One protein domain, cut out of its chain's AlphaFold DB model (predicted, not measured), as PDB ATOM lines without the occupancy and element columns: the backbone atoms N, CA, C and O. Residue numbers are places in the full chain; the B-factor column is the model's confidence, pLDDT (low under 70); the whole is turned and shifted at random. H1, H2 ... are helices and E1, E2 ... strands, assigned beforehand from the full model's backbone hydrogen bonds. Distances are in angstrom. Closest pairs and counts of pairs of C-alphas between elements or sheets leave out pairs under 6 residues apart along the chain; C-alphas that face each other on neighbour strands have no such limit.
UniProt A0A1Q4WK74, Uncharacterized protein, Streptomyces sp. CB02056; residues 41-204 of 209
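Overview. This is residues 41 to 204 of the 209 residues of an uncharacterized protein of Streptomyces sp. CB02056 (UniProt A0A1Q4WK74). A twisted sheet of six strands has two helices packed on one face: H1 runs along E2 and E6, and H2 covers the part of the sheet with E3 and E4. After the last strand a tail with no named element, residues 175 to 204, runs past the edge of the sheet at E1. The printed part has 164 residues, with two named helices and six named strands that follow along the chain as H1 E1 E2 H2 E3 E4 E5 E6; the sheet order is E1 E2 E6 E5 E4 E3, antiparallel throughout, and the class is mixed, helices and strands. It is compact, with a radius of gyration of the C-alphas of 16.2 A and spans of 53 by 36 by 32 A.

Arrangement. H1, residues 44 to 60, is on the sheet at a height of 8.3 A. It lies over E2, residues 89 to 103, and E6, residues 161 to 174, and runs along the strands, at 18 degrees to E2 on the local plane. The closest C-alphas of H1 and E6 are those of Val 51 and Gly 169, 5.8 A apart. E1, residues 68 to 77, is an edge strand and forms a hairpin with E2, with N 74 and O 93 2.8 A apart. E2 bends by 74 degrees at residue 100. E2 and E6 are neighbours, with N 94 and O 168 2.8 A apart. H2, residues 107 to 120, is on the same face as H1; its residues 114 to 118 alone touch H1, at a steep tilt of 50 degrees, opposite ways, closest at the C-alphas of Thr 58 and Ala 117, 5.5 A. E3, residues 124 to 128, is the other edge strand; the C-alphas of Ala 115 in H2 and Val 125 in E3, the closest of the two, are 6.3 A apart. E3, E4, residues 136 to 142, E5, residues 148 to 156, and E6 form a meander, each strand the antiparallel neighbour of the one before; N 126 and O 139, N 140 and O 150, and N 151 and O 167 are each 2.8 A apart. In H1 and H2 every O i to N i+4 pair is within hydrogen-bond range.

Along the chain. H1 begins at C-alpha 44 (-46.399, -11.390, -23.358) and is 23.9 A long. E1 measures 27.6 A, E2 39.6 A, H2 20.0 A, E3 11.4 A, E4 20.8 A and E5 26.3 A. E6, 38.5 A, ends at C-alpha 174 (-47.570, -16.986, -21.663).

Size, cuts and confidence. The C-alphas farthest apart, those of Asp 83 and Asp 204, are 54.0 A apart. The printed part has no cut, and E1 to E2 is the long link. Mean pLDDT of the printed part is 88.4; residues 131 to 132 and 144 to 145 are under 70.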
ATOM      1  N   TRP A  41     -43.168 -19.248 -17.754       88.94
ATOM      2  CA  TRP A  41     -43.441 -18.660 -19.059       88.94
ATOM      3  C   TRP A  41     -43.053 -17.183 -19.131       88.94
ATOM      4  O   TRP A  41     -43.347 -16.371 -18.247       88.94
ATOM      5  N   VAL A  42     -42.457 -16.805 -20.260       89.69
ATOM      6  CA  VAL A  42     -42.112 -15.421 -20.582       89.69
ATOM      7  C   VAL A  42     -43.387 -14.588 -20.687       89.69
ATOM      8  O   VAL A  42     -44.375 -14.991 -21.301       89.69
ATOM      9  N   ARG A  43     -43.374 -13.384 -20.106       91.06
ATOM     10  CA  ARG A  43     -44.517 -12.466 -20.196       91.06
ATOM     11  C   ARG A  43     -44.715 -11.979 -21.630       91.06
ATOM     12  O   ARG A  43     -43.754 -11.697 -22.339       91.06
ATOM     13  N   THR A  44     -45.969 -11.772 -22.003       89.06
ATOM     14  CA  THR A  44     -46.399 -11.390 -23.358       89.06
ATOM     15  C   THR A  44     -45.703 -10.134 -23.881       89.06
ATOM     16  O   THR A  44     -45.201 -10.137 -24.999       89.06
ATOM     17  N   GLY A  45     -45.596  -9.086 -23.056       90.06
ATOM     18  CA  GLY A  45     -44.894  -7.851 -23.423       90.06
ATOM     19  C   GLY A  45     -43.405  -8.071 -23.697       90.06
ATOM     20  O   GLY A  45     -42.892  -7.597 -24.700       90.06
ATOM     21  N   GLN A  46     -42.731  -8.872 -22.867       91.81
ATOM     22  CA  GLN A  46     -41.314  -9.188 -23.058       91.81
ATOM     23  C   GLN A  46     -41.086 -10.042 -24.310       91.81
ATOM     24  O   GLN A  46     -40.129  -9.808 -25.043       91.81
ATOM     25  N   ALA A  47     -41.960 -11.018 -24.566       91.94
ATOM     26  CA  ALA A  47     -41.909 -11.824 -25.779       91.94
ATOM     27  C   ALA A  47     -42.095 -10.956 -27.031       91.94
ATOM     28  O   ALA A  47     -41.302 -11.053 -27.964       91.94
ATOM     29  N   LYS A  48     -43.080 -10.048 -27.010       92.38
ATOM     30  CA  LYS A  48     -43.299  -9.087 -28.090       92.38
ATOM     31  C   LYS A  48     -42.084  -8.181 -28.303       92.38
ATOM     32  O   LYS A  48     -41.618  -8.062 -29.425       92.38
ATOM     33  N   ASP A  49     -41.526  -7.593 -27.248       91.31
ATOM     34  CA  ASP A  49     -40.374  -6.690 -27.369       91.31
ATOM     35  C   ASP A  49     -39.149  -7.376 -27.996       91.31
ATOM     36  O   ASP A  49     -38.397  -6.745 -28.746       91.31
ATOM     37  N   ARG A  50     -38.943  -8.669 -27.706       90.94
ATOM     38  CA  ARG A  50     -37.890  -9.483 -28.336       90.94
ATOM     39  C   ARG A  50     -38.141  -9.645 -29.831       90.94
ATOM     40  O   ARG A  50     -37.245  -9.355 -30.622       90.94
ATOM     41  N   VAL A  51     -39.350 -10.068 -30.200       92.75
ATOM     42  CA  VAL A  51     -39.754 -10.287 -31.596       92.75
ATOM     43  C   VAL A  51     -39.676  -8.985 -32.400       92.75
ATOM     44  O   VAL A  51     -38.999  -8.949 -33.428       92.75
ATOM     45  N   ASP A  52     -40.236  -7.889 -31.884       92.62
ATOM     46  CA  ASP A  52     -40.212  -6.564 -32.514       92.62
ATOM     47  C   ASP A  52     -38.783  -6.071 -32.760       92.62
ATOM     48  O   ASP A  52     -38.467  -5.541 -33.827       92.62
ATOM     49  N   ARG A  53     -37.896  -6.229 -31.770       90.88
ATOM     50  CA  ARG A  53     -36.490  -5.828 -31.893       90.88
ATOM     51  C   ARG A  53     -35.782  -6.638 -32.968       90.88
ATOM     52  O   ARG A  53     -35.064  -6.070 -33.787       90.88
ATOM     53  N   ALA A  54     -35.977  -7.949 -32.951       91.31
ATOM     54  CA  ALA A  54     -35.394  -8.855 -33.921       91.31
ATOM     55  C   ALA A  54     -35.862  -8.557 -35.353       91.31
ATOM     56  O   ALA A  54     -35.037  -8.494 -36.270       91.31
ATOM     57  N   LEU A  55     -37.162  -8.327 -35.550       92.94
ATOM     58  CA  LEU A  55     -37.704  -7.933 -36.848       92.94
ATOM     59  C   LEU A  55     -37.157  -6.586 -37.294       92.94
ATOM     60  O   LEU A  55     -36.677  -6.479 -38.416       92.94
ATOM     61  N   ARG A  56     -37.148  -5.587 -36.407       93.12
ATOM     62  CA  ARG A  56     -36.615  -4.260 -36.727       93.12
ATOM     63  C   ARG A  56     -35.154  -4.331 -37.161       93.12
ATOM     64  O   ARG A  56     -34.819  -3.802 -38.207       93.12
ATOM     65  N   VAL A  57     -34.303  -5.052 -36.429       92.12
ATOM     66  CA  VAL A  57     -32.889  -5.206 -36.810       92.12
ATOM     67  C   VAL A  57     -32.729  -5.967 -38.125       92.12
ATOM     68  O   VAL A  57     -31.893  -5.592 -38.943       92.12
ATOM     69  N   THR A  58     -33.543  -6.999 -38.361       91.94
ATOM     70  CA  THR A  58     -33.567  -7.707 -39.649       91.94
ATOM     71  C   THR A  58     -33.931  -6.766 -40.797       91.94
ATOM     72  O   THR A  58     -33.234  -6.740 -41.806       91.94
ATOM     73  N   MET A  59     -34.994  -5.976 -40.639       93.75
ATOM     74  CA  MET A  59     -35.494  -5.050 -41.657       93.75
ATOM     75  C   MET A  59     -34.522  -3.893 -41.916       93.75
ATOM     76  O   MET A  59     -34.250  -3.578 -43.073       93.75
ATOM     77  N   ASP A  60     -33.971  -3.300 -40.856       93.75
ATOM     78  CA  ASP A  60     -33.020  -2.183 -40.928       93.75
ATOM     79  C   ASP A  60     -31.654  -2.621 -41.480       93.75
ATOM     80  O   ASP A  60     -30.904  -1.811 -42.023       93.75
ATOM     81  N   GLY A  61     -31.321  -3.910 -41.364       93.31
ATOM     82  CA  GLY A  61     -30.100  -4.491 -41.917       93.31
ATOM     83  C   GLY A  61     -30.121  -4.693 -43.436       93.31
ATOM     84  O   GLY A  61     -29.086  -5.033 -44.010       93.31
ATOM     85  N   ILE A  62     -31.268  -4.493 -44.094       95.88
ATOM     86  CA  ILE A  62     -31.429  -4.692 -45.537       95.88
ATOM     87  C   ILE A  62     -31.247  -3.361 -46.266       95.88
ATOM     88  O   ILE A  62     -31.939  -2.380 -46.001       95.88
ATOM     89  N   THR A  63     -30.314  -3.321 -47.215       93.81
ATOM     90  CA  THR A  63     -30.011  -2.130 -48.015       93.81
ATOM     91  C   THR A  63     -29.849  -2.490 -49.495       93.81
ATOM     92  O   THR A  63     -29.013  -3.339 -49.826       93.81
ATOM     93  N   PRO A  64     -30.575  -1.810 -50.407       94.38
ATOM     94  CA  PRO A  64     -31.637  -0.817 -50.178       94.38
ATOM     95  C   PRO A  64     -32.873  -1.393 -49.474       94.38
ATOM     96  O   PRO A  64     -33.135  -2.590 -49.563       94.38
ATOM     97  N   ALA A  65     -33.638  -0.542 -48.787       93.38
ATOM     98  CA  ALA A  65     -34.807  -0.974 -48.022       93.38
ATOM     99  C   ALA A  65     -35.877  -1.636 -48.910       93.38
ATOM    100  O   ALA A  65     -36.112  -1.213 -50.040       93.38
ATOM    101  N   LEU A  66     -36.548  -2.658 -48.374       93.75
ATOM    102  CA  LEU A  66     -37.692  -3.310 -49.014       93.75
ATOM    103  C   LEU A  66     -38.996  -2.569 -48.693       93.75
ATOM    104  O   LEU A  66     -39.141  -1.956 -47.635       93.75
ATOM    105  N   SER A  67     -39.979  -2.683 -49.582       93.25
ATOM    106  CA  SER A  67     -41.364  -2.309 -49.301       93.25
ATOM    107  C   SER A  67     -42.103  -3.473 -48.646       93.25
ATOM    108  O   SER A  67     -41.993  -4.618 -49.089       93.25
ATOM    109  N   TYR A  68     -42.908  -3.180 -47.628       92.75
ATOM    110  CA  TYR A  68     -43.640  -4.171 -46.836       92.75
ATOM    111  C   TYR A  68     -45.151  -3.988 -46.995       92.75
ATOM    112  O   TYR A  68     -45.633  -2.867 -47.147       92.75
ATOM    113  N   ALA A  69     -45.899  -5.090 -46.972       91.00
ATOM    114  CA  ALA A  69     -47.361  -5.080 -47.045       91.00
ATOM    115  C   ALA A  69     -48.007  -4.948 -45.654       91.00
ATOM    116  O   ALA A  69     -49.069  -4.347 -45.516       91.00
ATOM    117  N   GLY A  70     -47.356  -5.497 -44.626       92.44
ATOM    118  CA  GLY A  70     -47.842  -5.508 -43.249       92.44
ATOM    119  C   GLY A  70     -47.176  -6.607 -42.428       92.44
ATOM    120  O   GLY A  70     -46.213  -7.231 -42.884       92.44
ATOM    121  N   ALA A  71     -47.711  -6.852 -41.235       93.31
ATOM    122  CA  ALA A  71     -47.326  -7.980 -40.397       93.31
ATOM    123  C   ALA A  71     -48.540  -8.666 -39.758       93.31
ATOM    124  O   ALA A  71     -49.613  -8.072 -39.674       93.31
ATOM    125  N   ASP A  72     -48.389  -9.904 -39.305       93.62
ATOM    126  CA  ASP A  72     -49.417 -10.617 -38.541       93.62
ATOM    127  C   ASP A  72     -48.799 -11.525 -37.473       93.62
ATOM    128  O   ASP A  72     -47.593 -11.764 -37.483       93.62
ATOM    129  N   PHE A  73     -49.619 -12.017 -36.543       93.38
ATOM    130  CA  PHE A  73     -49.182 -12.898 -35.463       93.38
ATOM    131  C   PHE A  73     -49.814 -14.278 -35.554       93.38
ATOM    132  O   PHE A  73     -51.033 -14.424 -35.612       93.38
ATOM    133  N   GLU A  74     -48.974 -15.294 -35.413       93.38
ATOM    134  CA  GLU A  74     -49.385 -16.660 -35.131       93.38
ATOM    135  C   GLU A  74     -49.018 -16.997 -33.684       93.38
ATOM    136  O   GLU A  74     -47.885 -16.796 -33.242       93.38
ATOM    137  N   VAL A  75     -49.995 -17.507 -32.931       94.56
ATOM    138  CA  VAL A  75     -49.791 -17.974 -31.555       94.56
ATOM    139  C   VAL A  75     -50.185 -19.436 -31.482       94.56
ATOM    140  O   VAL A  75     -51.370 -19.771 -31.539       94.56
ATOM    141  N   LEU A  76     -49.192 -20.304 -31.322       94.25
ATOM    142  CA  LEU A  76     -49.417 -21.732 -31.164       94.25
ATOM    143  C   LEU A  76     -49.412 -22.079 -29.681       94.25
ATOM    144  O   LEU A  76     -48.375 -22.055 -29.021       94.25
ATOM    145  N   ARG A  77     -50.585 -22.406 -29.139       92.25
ATOM    146  CA  ARG A  77     -50.699 -22.891 -27.762       92.25
ATOM    147  C   ARG A  77     -49.986 -24.241 -27.632       92.25
ATOM    148  O   ARG A  77     -50.129 -25.100 -28.500       92.25
ATOM    149  N   LYS A  78     -49.238 -24.436 -26.544       91.69
ATOM    150  CA  LYS A  78     -48.660 -25.746 -26.221       91.69
ATOM    151  C   LYS A  78     -49.780 -26.769 -25.970       91.69
ATOM    152  O   LYS A  78     -50.869 -26.362 -25.561       91.69
ATOM    153  N   PRO A  79     -49.519 -28.071 -26.185       92.19
ATOM    154  CA  PRO A  79     -50.481 -29.119 -25.869       92.19
ATOM    155  C   PRO A  79     -50.969 -29.028 -24.426       92.19
ATOM    156  O   PRO A  79     -50.226 -28.588 -23.542       92.19
ATOM    157  N   ASP A  80     -52.202 -29.469 -24.210       92.31
ATOM    158  CA  ASP A  80     -52.797 -29.553 -22.882       92.31
ATOM    159  C   ASP A  80     -51.969 -30.467 -21.966       92.31
ATOM    160  O   ASP A  80     -51.218 -31.345 -22.408       92.31
ATOM    161  N   LEU A  81     -52.084 -30.221 -20.665       87.75
ATOM    162  CA  LEU A  81     -51.421 -30.996 -19.633       87.75
ATOM    163  C   LEU A  81     -52.013 -32.411 -19.561       87.75
ATOM    164  O   LEU A  81     -53.079 -32.707 -20.100       87.75
ATOM    165  N   TRP A  82     -51.296 -33.314 -18.894       89.88
ATOM    166  CA  TRP A  82     -51.628 -34.743 -18.853       89.88
ATOM    167  C   TRP A  82     -52.995 -35.055 -18.218       89.88
ATOM    168  O   TRP A  82     -53.562 -36.112 -18.485       89.88
ATOM    169  N   ASP A  83     -53.520 -34.156 -17.387       86.00
ATOM    170  CA  ASP A  83     -54.840 -34.230 -16.752       86.00
ATOM    171  C   ASP A  83     -55.950 -33.562 -17.587       86.00
ATOM    172  O   ASP A  83     -57.105 -33.508 -17.163       86.00
ATOM    173  N   GLY A  84     -55.611 -33.071 -18.782       86.88
ATOM    174  CA  GLY A  84     -56.504 -32.332 -19.666       86.88
ATOM    175  C   GLY A  84     -56.605 -30.842 -19.341       86.88
ATOM    176  O   GLY A  84     -57.414 -30.156 -19.968       86.88
ATOM    177  N   GLU A  85     -55.821 -30.316 -18.388       89.50
ATOM    178  CA  GLU A  85     -55.773 -28.875 -18.145       89.50
ATOM    179  C   GLU A  85     -55.174 -28.137 -19.348       89.50
ATOM    180  O   GLU A  85     -54.063 -28.448 -19.785       89.50
ATOM    181  N   PRO A  86     -55.845 -27.098 -19.862       89.88
ATOM    182  CA  PRO A  86     -55.318 -26.326 -20.969       89.88
ATOM    183  C   PRO A  86     -54.015 -25.598 -20.613       89.88
ATOM    184  O   PRO A  86     -53.962 -24.826 -19.651       89.88
ATOM    185  N   SER A  87     -52.966 -25.780 -21.420       89.50
ATOM    186  CA  SER A  87     -51.641 -25.214 -21.125       89.50
ATOM    187  C   SER A  87     -51.628 -23.688 -21.186       89.50
ATOM    188  O   SER A  87     -52.232 -23.080 -22.064       89.50
ATOM    189  N   MET A  88     -50.907 -23.032 -20.283       90.50
ATOM    190  CA  MET A  88     -50.723 -21.575 -20.328       90.50
ATOM    191  C   MET A  88     -49.514 -21.158 -21.177       90.50
ATOM    192  O   MET A  88     -49.255 -19.967 -21.308       90.50
ATOM    193  N   GLY A  89     -48.779 -22.117 -21.747       91.88
ATOM    194  CA  GLY A  89     -47.629 -21.868 -22.610       91.88
ATOM    195  C   GLY A  89     -48.007 -21.773 -24.087       91.88
ATOM    196  O   GLY A  89     -48.980 -22.368 -24.553       91.88
ATOM    197  N   SER A  90     -47.198 -21.045 -24.845       93.56
ATOM    198  CA  SER A  90     -47.342 -20.873 -26.287       93.56
ATOM    199  C   SER A  90     -46.011 -20.549 -26.954       93.56
ATOM    200  O   SER A  90     -45.057 -20.144 -26.288       93.56
ATOM    201  N   ASP A  91     -45.975 -20.721 -28.268       93.25
ATOM    202  CA  ASP A  91     -44.955 -20.152 -29.139       93.25
ATOM    203  C   ASP A  91     -45.576 -18.974 -29.894       93.25
ATOM    204  O   ASP A  91     -46.710 -19.056 -30.377       93.25
ATOM    205  N   LEU A  92     -44.845 -17.864 -29.947       94.94
ATOM    206  CA  LEU A  92     -45.276 -16.617 -30.568       94.94
ATOM    207  C   LEU A  92     -44.424 -16.366 -31.806       94.94
ATOM    208  O   LEU A  92     -43.210 -16.237 -31.673       94.94
ATOM    209  N   THR A  93     -45.056 -16.214 -32.965       95.50
ATOM    210  CA  THR A  93     -44.392 -15.832 -34.216       95.50
ATOM    211  C   THR A  93     -45.050 -14.581 -34.780       95.50
ATOM    212  O   THR A  93     -46.261 -14.559 -34.980       95.50
ATOM    213  N   GLU A  94     -44.263 -13.556 -35.085       95.44
ATOM    214  CA  GLU A  94     -44.689 -12.447 -35.937       95.44
ATOM    215  C   GLU A  94     -44.167 -12.660 -37.358       95.44
ATOM    216  O   GLU A  94     -43.007 -13.019 -37.579       95.44
ATOM    217  N   ILE A  95     -45.044 -12.439 -38.329       94.69
ATOM    218  CA  ILE A  95     -44.815 -12.653 -39.750       94.69
ATOM    219  C   ILE A  95     -44.860 -11.297 -40.431       94.69
ATOM    220  O   ILE A  95     -45.923 -10.697 -40.527       94.69
ATOM    221  N   VAL A  96     -43.731 -10.830 -40.952       95.50
ATOM    222  CA  VAL A  96     -43.650  -9.630 -41.789       95.50
ATOM    223  C   VAL A  96     -43.684 -10.032 -43.255       95.50
ATOM    224  O   VAL A  96     -42.875 -10.829 -43.737       95.50
ATOM    225  N   VAL A  97     -44.624  -9.440 -43.978       93.06
ATOM    226  CA  VAL A  97     -44.901  -9.754 -45.374       93.06
ATOM    227  C   VAL A  97     -44.279  -8.690 -46.275       93.06
ATOM    228  O   VAL A  97     -44.611  -7.506 -46.177       93.06
ATOM    229  N   VAL A  98     -43.381  -9.105 -47.173       93.69
ATOM    230  CA  VAL A  98     -42.693  -8.196 -48.099       93.69
ATOM    231  C   VAL A  98     -43.534  -8.000 -49.358       93.69
ATOM    232  O   VAL A  98     -44.044  -8.954 -49.945       93.69
ATOM    233  N   ARG A  99     -43.672  -6.738 -49.773       92.75
ATOM    234  CA  ARG A  99     -44.357  -6.327 -51.004       92.75
ATOM    235  C   ARG A  99     -43.411  -6.315 -52.209       92.75
ATOM    236  O   ARG A  99     -43.840  -6.601 -53.321       92.75
ATOM    237  N   THR A 100     -42.139  -5.989 -51.987       92.56
ATOM    238  CA  THR A 100     -41.091  -5.981 -53.017       92.56
ATOM    239  C   THR A 100     -40.839  -7.371 -53.601       92.56
ATOM    240  O   THR A 100     -40.605  -8.333 -52.865       92.56
ATOM    241  N   VAL A 101     -40.830  -7.456 -54.930       92.19
ATOM    242  CA  VAL A 101     -40.443  -8.653 -55.683       92.19
ATOM    243  C   VAL A 101     -38.920  -8.738 -55.778       92.19
ATOM    244  O   VAL A 101     -38.261  -7.752 -56.107       92.19
ATOM    245  N   VAL A 102     -38.347  -9.915 -55.511       92.88
ATOM    246  CA  VAL A 102     -36.888 -10.113 -55.497       92.88
ATOM    247  C   VAL A 102     -36.464 -11.011 -56.653       92.88
ATOM    248  O   VAL A 102     -36.929 -12.146 -56.763       92.88
ATOM    249  N   SER A 103     -35.558 -10.541 -57.510       93.25
ATOM    250  CA  SER A 103     -35.035 -11.343 -58.616       93.25
ATOM    251  C   SER A 103     -34.168 -12.494 -58.103       93.25
ATOM    252  O   SER A 103     -33.491 -12.398 -57.072       93.25
ATOM    253  N   ARG A 104     -34.154 -13.616 -58.834       90.88
ATOM    254  CA  ARG A 104     -33.366 -14.799 -58.448       90.88
ATOM    255  C   ARG A 104     -31.878 -14.498 -58.250       90.88
ATOM    256  O   ARG A 104     -31.260 -15.103 -57.380       90.88
ATOM    257  N   ALA A 105     -31.316 -13.563 -59.015       90.50
ATOM    258  CA  ALA A 105     -29.912 -13.173 -58.900       90.50
ATOM    259  C   ALA A 105     -29.603 -12.401 -57.604       90.50
ATOM    260  O   ALA A 105     -28.476 -12.456 -57.113       90.50
ATOM    261  N   LYS A 106     -30.593 -11.700 -57.037       93.25
ATOM    262  CA  LYS A 106     -30.432 -10.835 -55.856       93.25
ATOM    263  C   LYS A 106     -30.812 -11.514 -54.548       93.25
ATOM    264  O   LYS A 106     -30.407 -11.051 -53.482       93.25
ATOM    265  N   LEU A 107     -31.521 -12.640 -54.621       92.31
ATOM    266  CA  LEU A 107     -31.910 -13.412 -53.448       92.31
ATOM    267  C   LEU A 107     -30.719 -13.817 -52.550       92.31
ATOM    268  O   LEU A 107     -30.828 -13.610 -51.342       92.31
ATOM    269  N   PRO A 108     -29.574 -14.318 -53.069       91.38
ATOM    270  CA  PRO A 108     -28.432 -14.653 -52.216       91.38
ATOM    271  C   PRO A 108     -27.901 -13.444 -51.437       91.38
ATOM    272  O   PRO A 108     -27.663 -13.543 -50.236       91.38
ATOM    273  N   ALA A 109     -27.798 -12.283 -52.092       93.69
ATOM    274  CA  ALA A 109     -27.353 -11.051 -51.449       93.69
ATOM    275  C   ALA A 109     -28.321 -10.602 -50.343       93.69
ATOM    276  O   ALA A 109     -27.881 -10.193 -49.270       93.69
ATOM    277  N   LEU A 110     -29.636 -10.729 -50.566       94.88
ATOM    278  CA  LEU A 110     -30.640 -10.456 -49.538       94.88
ATOM    279  C   LEU A 110     -30.490 -11.402 -48.337       94.88
ATOM    280  O   LEU A 110     -30.455 -10.949 -47.194       94.88
ATOM    281  N   MET A 111     -30.355 -12.709 -48.579       93.44
ATOM    282  CA  MET A 111     -30.158 -13.703 -47.516       93.44
ATOM    283  C   MET A 111     -28.873 -13.452 -46.715       93.44
ATOM    284  O   MET A 111     -28.842 -13.690 -45.506       93.44
ATOM    285  N   ASP A 112     -27.817 -12.959 -47.361       93.56
ATOM    286  CA  ASP A 112     -26.564 -12.592 -46.700       93.56
ATOM    287  C   ASP A 112     -26.704 -11.348 -45.819       93.56
ATOM    288  O   ASP A 112     -26.231 -11.366 -44.682       93.56
ATOM    289  N   GLN A 113     -27.411 -10.313 -46.280       95.19
ATOM    290  CA  GLN A 113     -27.702  -9.132 -45.459       95.19
ATOM    291  C   GLN A 113     -28.526  -9.501 -44.219       95.19
ATOM    292  O   GLN A 113     -28.177  -9.118 -43.102       95.19
ATOM    293  N   VAL A 114     -29.557 -10.331 -44.391       93.81
ATOM    294  CA  VAL A 114     -30.385 -10.835 -43.285       93.81
ATOM    295  C   VAL A 114     -29.541 -11.654 -42.306       93.81
ATOM    296  O   VAL A 114     -29.624 -11.457 -41.095       93.81
ATOM    297  N   ALA A 115     -28.677 -12.541 -42.807       92.44
ATOM    298  CA  ALA A 115     -27.781 -13.330 -41.965       92.44
ATOM    299  C   ALA A 115     -26.806 -12.456 -41.172       92.44
ATOM    300  O   ALA A 115     -26.538 -12.731 -40.001       92.44
ATOM    301  N   GLN A 116     -26.273 -11.403 -41.793       92.69
ATOM    302  CA  GLN A 116     -25.370 -10.464 -41.141       92.69
ATOM    303  C   GLN A 116     -26.087  -9.650 -40.060       92.69
ATOM    304  O   GLN A 116     -25.553  -9.522 -38.957       92.69
ATOM    305  N   ALA A 117     -27.298  -9.160 -40.339       91.75
ATOM    306  CA  ALA A 117     -28.136  -8.473 -39.360       91.75
ATOM    307  C   ALA A 117     -28.431  -9.379 -38.155       91.75
ATOM    308  O   ALA A 117     -28.232  -8.990 -37.004       91.75
ATOM    309  N   TRP A 118     -28.796 -10.636 -38.422       89.06
ATOM    310  CA  TRP A 118     -29.068 -11.627 -37.386       89.06
ATOM    311  C   TRP A 118     -27.823 -11.971 -36.561       89.06
ATOM    312  O   TRP A 118     -27.884 -12.069 -35.337       89.06
ATOM    313  N   LYS A 119     -26.658 -12.069 -37.210       88.81
ATOM    314  CA  LYS A 119     -25.371 -12.232 -36.525       88.81
ATOM    315  C   LYS A 119     -25.036 -11.045 -35.625       88.81
ATOM    316  O   LYS A 119     -24.480 -11.244 -34.547       88.81
ATOM    317  N   GLY A 120     -25.399  -9.829 -36.034       85.19
ATOM    318  CA  GLY A 120     -25.256  -8.617 -35.224       85.19
ATOM    319  C   GLY A 120     -26.026  -8.669 -33.900       85.19
ATOM    320  O   GLY A 120     -25.579  -8.083 -32.919       85.19
ATOM    321  N   LEU A 121     -27.119  -9.436 -33.836       84.12
ATOM    322  CA  LEU A 121     -27.872  -9.703 -32.604       84.12
ATOM    323  C   LEU A 121     -27.234 -10.781 -31.710       84.12
ATOM    324  O   LEU A 121     -27.782 -11.103 -30.663       84.12
ATOM    325  N   GLY A 122     -26.101 -11.368 -32.105       80.12
ATOM    326  CA  GLY A 122     -25.508 -12.518 -31.414       80.12
ATOM    327  C   GLY A 122     -26.173 -13.853 -31.764       80.12
ATOM    328  O   GLY A 122     -25.889 -14.869 -31.129       80.12
ATOM    329  N   ASN A 123     -27.035 -13.869 -32.784       82.12
ATOM    330  CA  ASN A 123     -27.687 -15.078 -33.275       82.12
ATOM    331  C   ASN A 123     -26.868 -15.715 -34.410       82.12
ATOM    332  O   ASN A 123     -25.936 -15.119 -34.953       82.12
ATOM    333  N   ARG A 124     -27.191 -16.954 -34.786       81.38
ATOM    334  CA  ARG A 124     -26.519 -17.659 -35.887       81.38
ATOM    335  C   ARG A 124     -27.521 -18.172 -36.906       81.38
ATOM    336  O   ARG A 124     -28.642 -18.525 -36.556       81.38
ATOM    337  N   VAL A 125     -27.085 -18.257 -38.156       82.06
ATOM    338  CA  VAL A 125     -27.786 -19.033 -39.183       82.06
ATOM    339  C   VAL A 125     -27.497 -20.507 -38.935       82.06
ATOM    340  O   VAL A 125     -26.341 -20.884 -38.736       82.06
ATOM    341  N   VAL A 126     -28.549 -21.314 -38.894       77.81
ATOM    342  CA  VAL A 126     -28.476 -22.751 -38.613       77.81
ATOM    343  C   VAL A 126     -28.707 -23.551 -39.887       77.81
ATOM    344  O   VAL A 126     -28.025 -24.547 -40.105       77.81
ATOM    345  N   GLU A 127     -29.596 -23.074 -40.756       82.62
ATOM    346  CA  GLU A 127     -29.931 -23.749 -42.003       82.62
ATOM    347  C   GLU A 127     -30.116 -22.743 -43.143       82.62
ATOM    348  O   GLU A 127     -30.572 -21.615 -42.947       82.62
ATOM    349  N   ARG A 128     -29.720 -23.152 -44.348       84.44
ATOM    350  CA  ARG A 128     -30.000 -22.457 -45.606       84.44
ATOM    351  C   ARG A 128     -30.435 -23.495 -46.627       84.44
ATOM    352  O   ARG A 128     -29.782 -24.533 -46.748       84.44
ATOM    353  N   SER A 129     -31.492 -23.187 -47.370       77.44
ATOM    354  CA  SER A 129     -31.945 -24.011 -48.487       77.44
ATOM    355  C   SER A 129     -30.829 -24.201 -49.506       77.44
ATOM    356  O   SER A 129     -29.983 -23.325 -49.729       77.44
ATOM    357  N   LYS A 130     -30.842 -25.349 -50.175       72.56
ATOM    358  CA  LYS A 130     -29.989 -25.567 -51.336       72.56
ATOM    359  C   LYS A 130     -30.562 -24.786 -52.522       72.56
ATOM    360  O   LYS A 130     -31.779 -24.659 -52.646       72.56
ATOM    361  N   PRO A 131     -29.723 -24.339 -53.472       65.38
ATOM    362  CA  PRO A 131     -30.198 -23.628 -54.665       65.38
ATOM    363  C   PRO A 131     -31.199 -24.411 -55.534       65.38
ATOM    364  O   PRO A 131     -31.867 -23.818 -56.373       65.38
ATOM    365  N   ALA A 132     -31.266 -25.737 -55.371       61.69
ATOM    366  CA  ALA A 132     -32.187 -26.615 -56.091       61.69
ATOM    367  C   ALA A 132     -33.586 -26.704 -55.453       61.69
ATOM    368  O   ALA A 132     -34.488 -27.263 -56.073       61.69
ATOM    369  N   ASP A 133     -33.763 -26.189 -54.236       73.62
ATOM    370  CA  ASP A 133     -35.030 -26.281 -53.516       73.62
ATOM    371  C   ASP A 133     -36.064 -25.323 -54.128       73.62
ATOM    372  O   ASP A 133     -35.754 -24.185 -54.490       73.62
ATOM    373  N   GLU A 134     -37.313 -25.776 -54.246       72.56
ATOM    374  CA  GLU A 134     -38.393 -24.967 -54.823       72.56
ATOM    375  C   GLU A 134     -38.666 -23.714 -53.981       72.56
ATOM    376  O   GLU A 134     -38.828 -22.620 -54.519       72.56
ATOM    377  N   ILE A 135     -38.658 -23.861 -52.657       80.12
ATOM    378  CA  ILE A 135     -38.740 -22.754 -51.709       80.12
ATOM    379  C   ILE A 135     -37.332 -22.481 -51.207       80.12
ATOM    380  O   ILE A 135     -36.691 -23.349 -50.619       80.12
ATOM    381  N   GLN A 136     -36.869 -21.256 -51.427       86.25
ATOM    382  CA  GLN A 136     -35.604 -20.808 -50.872       86.25
ATOM    383  C   GLN A 136     -35.845 -20.262 -49.465       86.25
ATOM    384  O   GLN A 136     -36.849 -19.596 -49.208       86.25
ATOM    385  N   GLY A 137     -34.939 -20.540 -48.537       86.19
ATOM    386  CA  GLY A 137     -35.141 -20.214 -47.139       86.19
ATOM    387  C   GLY A 137     -33.860 -20.193 -46.325       86.19
ATOM    388  O   GLY A 137     -32.815 -20.707 -46.726       86.19
ATOM    389  N   MET A 138     -33.945 -19.549 -45.173       89.31
ATOM    390  CA  MET A 138     -32.876 -19.527 -44.188       89.31
ATOM    391  C   MET A 138     -33.481 -19.507 -42.798       89.31
ATOM    392  O   MET A 138     -34.292 -18.633 -42.498       89.31
ATOM    393  N   ASP A 139     -33.006 -20.409 -41.947       86.62
ATOM    394  CA  ASP A 139     -33.383 -20.460 -40.545       86.62
ATOM    395  C   ASP A 139     -32.217 -20.011 -39.673       86.62
ATOM    396  O   ASP A 139     -31.064 -20.439 -39.811       86.62
ATOM    397  N   GLY A 140     -32.527 -19.101 -38.763       83.38
ATOM    398  CA  GLY A 140     -31.627 -18.554 -37.775       83.38
ATOM    399  C   GLY A 140     -32.154 -18.812 -36.375       83.38
ATOM    400  O   GLY A 140     -33.351 -18.762 -36.116       83.38
ATOM    401  N   MET A 141     -31.238 -19.031 -35.443       85.19
ATOM    402  CA  MET A 141     -31.553 -19.210 -34.032       85.19
ATOM    403  C   MET A 141     -30.538 -18.455 -33.190       85.19
ATOM    404  O   MET A 141     -29.341 -18.437 -33.499       85.19
ATOM    405  N   GLY A 142     -30.989 -17.870 -32.093       79.31
ATOM    406  CA  GLY A 142     -30.075 -17.432 -31.055       79.31
ATOM    407  C   GLY A 142     -30.778 -16.995 -29.784       79.31
ATOM    408  O   GLY A 142     -31.940 -17.327 -29.561       79.31
ATOM    409  N   ASN A 143     -30.016 -16.337 -28.914       74.50
ATOM    410  CA  ASN A 143     -30.394 -16.096 -27.524       74.50
ATOM    411  C   ASN A 143     -30.289 -14.610 -27.141       74.50
ATOM    412  O   ASN A 143     -29.946 -14.272 -26.010       74.50
ATOM    413  N   ALA A 144     -30.526 -13.709 -28.095       63.56
ATOM    414  CA  ALA A 144     -30.566 -12.275 -27.832       63.56
ATOM    415  C   ALA A 144     -31.729 -11.951 -26.877       63.56
ATOM    416  O   ALA A 144     -32.884 -11.877 -27.287       63.56
ATOM    417  N   ASP A 145     -31.418 -11.796 -25.588       67.12
ATOM    418  CA  ASP A 145     -32.376 -11.592 -24.493       67.12
ATOM    419  C   ASP A 145     -33.369 -12.753 -24.265       67.12
ATOM    420  O   ASP A 145     -34.320 -12.586 -23.501       67.12
ATOM    421  N   GLY A 146     -33.151 -13.924 -24.876       73.62
ATOM    422  CA  GLY A 146     -33.996 -15.124 -24.816       73.62
ATOM    423  C   GLY A 146     -33.996 -15.907 -26.136       73.62
ATOM    424  O   GLY A 146     -33.572 -15.388 -27.170       73.62
ATOM    425  N   GLU A 147     -34.492 -17.149 -26.119       82.38
ATOM    426  CA  GLU A 147     -34.579 -17.983 -27.326       82.38
ATOM    427  C   GLU A 147     -35.460 -17.320 -28.391       82.38
ATOM    428  O   GLU A 147     -36.665 -17.129 -28.202       82.38
ATOM    429  N   THR A 148     -34.830 -16.956 -29.506       88.81
ATOM    430  CA  THR A 148     -35.465 -16.296 -30.646       88.81
ATOM    431  C   THR A 148     -35.079 -17.028 -31.924       88.81
ATOM    432  O   THR A 148     -33.903 -17.344 -32.145       88.81
ATOM    433  N   TYR A 149     -36.061 -17.278 -32.781       91.38
ATOM    434  CA  TYR A 149     -35.873 -17.865 -34.100       91.38
ATOM    435  C   TYR A 149     -36.242 -16.860 -35.187       91.38
ATOM    436  O   TYR A 149     -37.114 -16.013 -35.000       91.38
ATOM    437  N   LEU A 150     -35.552 -16.959 -36.315       92.94
ATOM    438  CA  LEU A 150     -35.842 -16.250 -37.552       92.94
ATOM    439  C   LEU A 150     -35.989 -17.292 -38.650       92.94
ATOM    440  O   LEU A 150     -35.094 -18.106 -38.835       92.94
ATOM    441  N   THR A 151     -37.051 -17.191 -39.427       92.81
ATOM    442  CA  THR A 151     -37.241 -17.948 -40.654       92.81
ATOM    443  C   THR A 151     -37.462 -16.953 -41.787       92.81
ATOM    444  O   THR A 151     -38.424 -16.186 -41.813       92.81
ATOM    445  N   PHE A 152     -36.526 -16.939 -42.724       94.12
ATOM    446  CA  PHE A 152     -36.628 -16.242 -43.995       94.12
ATOM    447  C   PHE A 152     -37.200 -17.213 -45.020       94.12
ATOM    448  O   PHE A 152     -36.636 -18.290 -45.213       94.12
ATOM    449  N   LEU A 153     -38.281 -16.837 -45.703       92.19
ATOM    450  CA  LEU A 153     -38.872 -17.658 -46.758       92.19
ATOM    451  C   LEU A 153     -39.042 -16.845 -48.032       92.19
ATOM    452  O   LEU A 153     -39.665 -15.786 -48.024       92.19
ATOM    453  N   ALA A 154     -38.538 -17.389 -49.131       91.19
ATOM    454  CA  ALA A 154     -38.648 -16.864 -50.477       91.19
ATOM    455  C   ALA A 154     -39.380 -17.893 -51.349       91.19
ATOM    456  O   ALA A 154     -38.823 -18.911 -51.766       91.19
ATOM    457  N   LYS A 155     -40.662 -17.627 -51.609       88.44
ATOM    458  CA  LYS A 155     -41.515 -18.472 -52.450       88.44
ATOM    459  C   LYS A 155     -41.413 -18.006 -53.906       88.44
ATOM    460  O   LYS A 155     -41.579 -16.806 -54.144       88.44
ATOM    461  N   PRO A 156     -41.153 -18.901 -54.872       85.44
ATOM    462  CA  PRO A 156     -41.059 -18.518 -56.273       85.44
ATOM    463  C   PRO A 156     -42.391 -17.954 -56.777       85.44
ATOM    464  O   PRO A 156     -43.471 -18.407 -56.384       85.44
ATOM    465  N   GLN A 157     -42.301 -16.955 -57.648       80.19
ATOM    466  CA  GLN A 157     -43.405 -16.431 -58.446       80.19
ATOM    467  C   GLN A 157     -43.189 -16.752 -59.932       80.19
ATOM    468  O   GLN A 157     -42.214 -17.406 -60.315       80.19
ATOM    469  N   GLN A 158     -44.117 -16.300 -60.776       70.75
ATOM    470  CA  GLN A 158     -43.913 -16.274 -62.223       70.75
ATOM    471  C   GLN A 158     -42.714 -15.347 -62.549       70.75
ATOM    472  O   GLN A 158     -42.376 -14.458 -61.770       70.75
ATOM    473  N   ASP A 159     -42.014 -15.612 -63.655       73.06
ATOM    474  CA  ASP A 159     -40.918 -14.768 -64.176       73.06
ATOM    475  C   ASP A 159     -39.584 -14.756 -63.398       73.06
ATOM    476  O   ASP A 159     -38.837 -13.784 -63.423       73.06
ATOM    477  N   SER A 160     -39.199 -15.876 -62.771       81.25
ATOM    478  CA  SER A 160     -37.888 -16.029 -62.091       81.25
ATOM    479  C   SER A 160     -37.656 -15.066 -60.917       81.25
ATOM    480  O   SER A 160     -36.514 -14.711 -60.599       81.25
ATOM    481  N   THR A 161     -38.731 -14.685 -60.239       88.31
ATOM    482  CA  THR A 161     -38.700 -13.840 -59.046       88.31
ATOM    483  C   THR A 161     -39.210 -14.586 -57.815       88.31
ATOM    484  O   THR A 161     -39.765 -15.684 -57.908       88.31
ATOM    485  N   TYR A 162     -38.992 -14.002 -56.640       89.94
ATOM    486  CA  TYR A 162     -39.439 -14.527 -55.360       89.94
ATOM    487  C   TYR A 162     -40.260 -13.494 -54.598       89.94
ATOM    488  O   TYR A 162     -39.932 -12.305 -54.560       89.94
ATOM    489  N   ARG A 163     -41.290 -13.989 -53.912       89.50
ATOM    490  CA  ARG A 163     -41.986 -13.274 -52.845       89.50
ATOM    491  C   ARG A 163     -41.382 -13.680 -51.508       89.50
ATOM    492  O   ARG A 163     -41.303 -14.870 -51.200       89.50
ATOM    493  N   VAL A 164     -40.985 -12.688 -50.722       92.69
ATOM    494  CA  VAL A 164     -40.279 -12.887 -49.454       92.69
ATOM    495  C   VAL A 164     -41.208 -12.643 -48.264       92.69
ATOM    496  O   VAL A 164     -42.082 -11.777 -48.297       92.69
ATOM    497  N   LYS A 165     -41.010 -13.398 -47.187       93.69
ATOM    498  CA  LYS A 165     -41.540 -13.083 -45.859       93.69
ATOM    499  C   LYS A 165     -40.498 -13.384 -44.787       93.69
ATOM    500  O   LYS A 165     -39.676 -14.288 -44.950       93.69
ATOM    501  N   PHE A 166     -40.570 -12.636 -43.697       95.00
ATOM    502  CA  PHE A 166     -39.763 -12.845 -42.501       95.00
ATOM    503  C   PHE A 166     -40.671 -13.322 -41.383       95.00
ATOM    504  O   PHE A 166     -41.724 -12.737 -41.154       95.00
ATOM    505  N   LEU A 167     -40.275 -14.382 -40.696       94.94
ATOM    506  CA  LEU A 167     -40.965 -14.885 -39.523       94.94
ATOM    507  C   LEU A 167     -39.980 -14.815 -38.375       94.94
ATOM    508  O   LEU A 167     -38.899 -15.385 -38.465       94.94
ATOM    509  N   VAL A 168     -40.333 -14.119 -37.309       94.69
ATOM    510  CA  VAL A 168     -39.530 -14.094 -36.092       94.69
ATOM    511  C   VAL A 168     -40.402 -14.555 -34.959       94.69
ATOM    512  O   VAL A 168     -41.534 -14.099 -34.825       94.69
ATOM    513  N   GLY A 169     -39.875 -15.422 -34.113       93.56
ATOM    514  CA  GLY A 169     -40.628 -15.830 -32.950       93.56
ATOM    515  C   GLY A 169     -39.788 -16.253 -31.770       93.56
ATOM    516  O   GLY A 169     -38.558 -16.237 -31.797       93.56
ATOM    517  N   THR A 170     -40.494 -16.581 -30.700       93.00
ATOM    518  CA  THR A 170     -39.928 -16.967 -29.414       93.00
ATOM    519  C   THR A 170     -40.823 -18.016 -28.762       93.00
ATOM    520  O   THR A 170     -42.049 -17.993 -28.901       93.00
ATOM    521  N   ALA A 171     -40.193 -18.974 -28.087       90.31
ATOM    522  CA  ALA A 171     -40.868 -20.093 -27.449       90.31
ATOM    523  C   ALA A 171     -41.085 -19.839 -25.952       90.31
ATOM    524  O   ALA A 171     -40.415 -19.013 -25.329       90.31
ATOM    525  N   GLY A 172     -42.017 -20.587 -25.362       89.62
ATOM    526  CA  GLY A 172     -42.242 -20.557 -23.916       89.62
ATOM    527  C   GLY A 172     -42.850 -19.242 -23.420       89.62
ATOM    528  O   GLY A 172     -42.471 -18.719 -22.373       89.62
ATOM    529  N   VAL A 173     -43.803 -18.705 -24.176       92.75
ATOM    530  CA  VAL A 173     -44.515 -17.461 -23.874       92.75
ATOM    531  C   VAL A 173     -45.839 -17.764 -23.196       92.75
ATOM    532  O   VAL A 173     -46.531 -18.713 -23.561       92.75
ATOM    533  N   LEU A 174     -46.238 -16.925 -22.245       93.00
ATOM    534  CA  LEU A 174     -47.570 -16.986 -21.663       93.00
ATOM    535  C   LEU A 174     -48.626 -16.750 -22.753       93.00
ATOM    536  O   LEU A 174     -48.621 -15.712 -23.415       93.00
ATOM    537  N   TYR A 175     -49.548 -17.696 -22.904       91.25
ATOM    538  CA  TYR A 175     -50.568 -17.665 -23.942       91.25
ATOM    539  C   TYR A 175     -51.433 -16.402 -23.861       91.25
ATOM    540  O   TYR A 175     -51.972 -16.039 -22.809       91.25
ATOM    541  N   GLN A 176     -51.582 -15.760 -25.018       90.25
ATOM    542  CA  GLN A 176     -52.592 -14.753 -25.321       90.25
ATOM    543  C   GLN A 176     -53.074 -14.978 -26.754       90.25
ATOM    544  O   GLN A 176     -52.269 -15.367 -27.602       90.25
ATOM    545  N   PRO A 177     -54.350 -14.716 -27.062       88.06
ATOM    546  CA  PRO A 177     -54.831 -14.758 -28.435       88.06
ATOM    547  C   PRO A 177     -54.036 -13.825 -29.362       88.06
ATOM    548  O   PRO A 177     -53.653 -12.724 -28.973       88.06
ATOM    549  N   ALA A 178     -53.852 -14.218 -30.626       88.31
ATOM    550  CA  ALA A 178     -53.092 -13.439 -31.612       88.31
ATOM    551  C   ALA A 178     -53.600 -11.993 -31.804       88.31
ATOM    552  O   ALA A 178     -52.818 -11.080 -32.067       88.31
ATOM    553  N   HIS A 179     -54.908 -11.754 -31.644       87.50
ATOM    554  CA  HIS A 179     -55.489 -10.418 -31.810       87.50
ATOM    555  C   HIS A 179     -55.055  -9.413 -30.727       87.50
ATOM    556  O   HIS A 179     -55.131  -8.207 -30.966       87.50
ATOM    557  N   GLU A 180     -54.561  -9.897 -29.582       89.75
ATOM    558  CA  GLU A 180     -54.029  -9.072 -28.490       89.75
ATOM    559  C   GLU A 180     -52.643  -8.490 -28.813       89.75
ATOM    560  O   GLU A 180     -52.229  -7.475 -28.249       89.75
ATOM    561  N   TYR A 181     -51.922  -9.094 -29.760       89.56
ATOM    562  CA  TYR A 181     -50.638  -8.585 -30.223       89.56
ATOM    563  C   TYR A 181     -50.842  -7.536 -31.317       89.56
ATOM    564  O   TYR A 181     -51.587  -7.732 -32.281       89.56
ATOM    565  N   LYS A 182     -50.163  -6.396 -31.168       90.69
ATOM    566  CA  LYS A 182     -50.118  -5.341 -32.187       90.69
ATOM    567  C   LYS A 182     -48.895  -5.542 -33.086       90.69
ATOM    568  O   LYS A 182     -47.818  -5.723 -32.521       90.69
ATOM    569  N   PRO A 183     -49.032  -5.467 -34.421       90.94
ATOM    570  CA  PRO A 183     -47.907  -5.461 -35.363       90.94
ATOM    571  C   PRO A 183     -46.810  -4.450 -35.025       90.94
ATOM    572  O   PRO A 183     -47.093  -3.399 -34.438       90.94
ATOM    573  N   LEU A 184     -45.576  -4.757 -35.425       89.19
ATOM    574  CA  LEU A 184     -44.432  -3.848 -35.372       89.19
ATOM    575  C   LEU A 184     -44.736  -2.527 -36.114       89.19
ATOM    576  O   LEU A 184     -44.892  -2.534 -37.336       89.19
ATOM    577  N   PRO A 185     -44.756  -1.358 -35.446       83.44
ATOM    578  CA  PRO A 185     -44.982  -0.086 -36.130       83.44
ATOM    579  C   PRO A 185     -43.858   0.254 -37.128       83.44
ATOM    580  O   PRO A 185     -42.689   0.007 -36.817       83.44
ATOM    581  N   PRO A 186     -44.172   0.878 -38.284       87.31
ATOM    582  CA  PRO A 186     -45.486   1.391 -38.693       87.31
ATOM    583  C   PRO A 186     -46.356   0.367 -39.446       87.31
ATOM    584  O   PRO A 186     -47.340   0.761 -40.071       87.31
ATOM    585  N   LEU A 187     -46.002  -0.922 -39.436       90.81
ATOM    586  CA  LEU A 187     -46.746  -1.938 -40.174       90.81
ATOM    587  C   LEU A 187     -48.154  -2.103 -39.592       90.81
ATOM    588  O   LEU A 187     -48.354  -2.162 -38.379       90.81
ATOM    589  N   GLY A 188     -49.143  -2.165 -40.483       89.69
ATOM    590  CA  GLY A 188     -50.496  -2.598 -40.148       89.69
ATOM    591  C   GLY A 188     -50.616  -4.121 -40.182       89.69
ATOM    592  O   GLY A 188     -49.680  -4.818 -40.581       89.69
ATOM    593  N   ARG A 189     -51.794  -4.638 -39.807       89.69
ATOM    594  CA  ARG A 189     -52.108  -6.056 -40.027       89.69
ATOM    595  C   ARG A 189     -52.081  -6.362 -41.523       89.69
ATOM    596  O   ARG A 189     -52.688  -5.624 -42.299       89.69
ATOM    597  N   ALA A 190     -51.387  -7.424 -41.915       86.88
ATOM    598  CA  ALA A 190     -51.386  -7.872 -43.299       86.88
ATOM    599  C   ALA A 190     -52.794  -8.372 -43.688       86.88
ATOM    600  O   ALA A 190     -53.406  -9.115 -42.918       86.88
ATOM    601  N   PRO A 191     -53.339  -7.976 -44.850       84.00
ATOM    602  CA  PRO A 191     -54.617  -8.502 -45.316       84.00
ATOM    603  C   PRO A 191     -54.483  -9.997 -45.650       84.00
ATOM    604  O   PRO A 191     -53.496 -10.432 -46.247       84.00
ATOM    605  N   TYR A 192     -55.483 -10.777 -45.245       83.75
ATOM    606  CA  TYR A 192     -55.494 -12.235 -45.334       83.75
ATOM    607  C   TYR A 192     -56.855 -12.720 -45.849       83.75
ATOM    608  O   TYR A 192     -57.892 -12.234 -45.390       83.75
ATOM    609  N   ASP A 193     -56.849 -13.659 -46.793       82.44
ATOM    610  CA  ASP A 193     -58.028 -14.324 -47.352       82.44
ATOM    611  C   ASP A 193     -57.904 -15.860 -47.275       82.44
ATOM    612  O   ASP A 193     -57.020 -16.396 -46.610       82.44
ATOM    613  N   ALA A 194     -58.828 -16.588 -47.913       77.62
ATOM    614  CA  ALA A 194     -58.838 -18.052 -47.887       77.62
ATOM    615  C   ALA A 194     -57.611 -18.696 -48.565       77.62
ATOM    616  O   ALA A 194     -57.282 -19.840 -48.252       77.62
ATOM    617  N   ASP A 195     -56.937 -17.968 -49.458       73.62
ATOM    618  CA  ASP A 195     -55.781 -18.429 -50.229       73.62
ATOM    619  C   ASP A 195     -54.445 -17.928 -49.634       73.62
ATOM    620  O   ASP A 195     -53.362 -18.374 -50.037       73.62
ATOM    621  N   GLY A 196     -54.500 -17.040 -48.635       82.00
ATOM    622  CA  GLY A 196     -53.378 -16.604 -47.808       82.00
ATOM    623  C   GLY A 196     -53.256 -15.082 -47.706       82.00
ATOM    624  O   GLY A 196     -54.240 -14.352 -47.672       82.00
ATOM    625  N   TYR A 197     -52.022 -14.573 -47.618       82.75
ATOM    626  CA  TYR A 197     -51.787 -13.127 -47.550       82.75
ATOM    627  C   TYR A 197     -52.031 -12.455 -48.908       82.75
ATOM    628  O   TYR A 197     -51.362 -12.770 -49.901       82.75
ATOM    629  N   VAL A 198     -52.932 -11.471 -48.922       82.81
ATOM    630  CA  VAL A 198     -53.284 -10.670 -50.101       82.81
ATOM    631  C   VAL A 198     -52.230  -9.586 -50.304       82.81
ATOM    632  O   VAL A 198     -52.149  -8.620 -49.554       82.81
ATOM    633  N   ILE A 199     -51.363  -9.750 -51.298       84.19
ATOM    634  CA  ILE A 199     -50.225  -8.845 -51.502       84.19
ATOM    635  C   ILE A 199     -50.188  -8.416 -52.958       84.19
ATOM    636  O   ILE A 199     -49.923  -9.247 -53.833       84.19
ATOM    637  N   ASP A 200     -50.355  -7.116 -53.182       85.69
ATOM    638  CA  ASP A 200     -50.081  -6.475 -54.466       85.69
ATOM    639  C   ASP A 200     -48.566  -6.292 -54.604       85.69
ATOM    640  O   ASP A 200     -48.019  -5.447 -53.900       85.69
ATOM    641  N   PRO A 201     -47.845  -7.056 -55.438       86.19
ATOM    642  CA  PRO A 201     -46.394  -6.922 -55.540       86.19
ATOM    643  C   PRO A 201     -45.979  -5.526 -56.027       86.19
ATOM    644  O   PRO A 201     -46.715  -4.861 -56.756       86.19
ATOM    645  N   VAL A 202     -44.792  -5.082 -55.615       88.88
ATOM    646  CA  VAL A 202     -44.140  -3.880 -56.151       88.88
ATOM    647  C   VAL A 202     -42.840  -4.288 -56.816       88.88
ATOM    648  O   VAL A 202     -41.978  -4.891 -56.169       88.88
ATOM    649  N   ASP A 203     -42.715  -3.907 -58.083       84.56
ATOM    650  CA  ASP A 203     -41.459  -3.978 -58.814       84.56
ATOM    651  C   ASP A 203     -40.563  -2.829 -58.360       84.56
ATOM    652  O   ASP A 203     -40.791  -1.653 -58.649       84.56
ATOM    653  N   ASP A 204     -39.554  -3.194 -57.584       87.50
ATOM    654  CA  ASP A 204     -38.523  -2.292 -57.116       87.50
ATOM    655  C   ASP A 204     -37.360  -2.296 -58.124       87.50
ATOM    656  O   ASP A 204     -36.821  -3.365 -58.427       87.50
TER     657      ASP A 204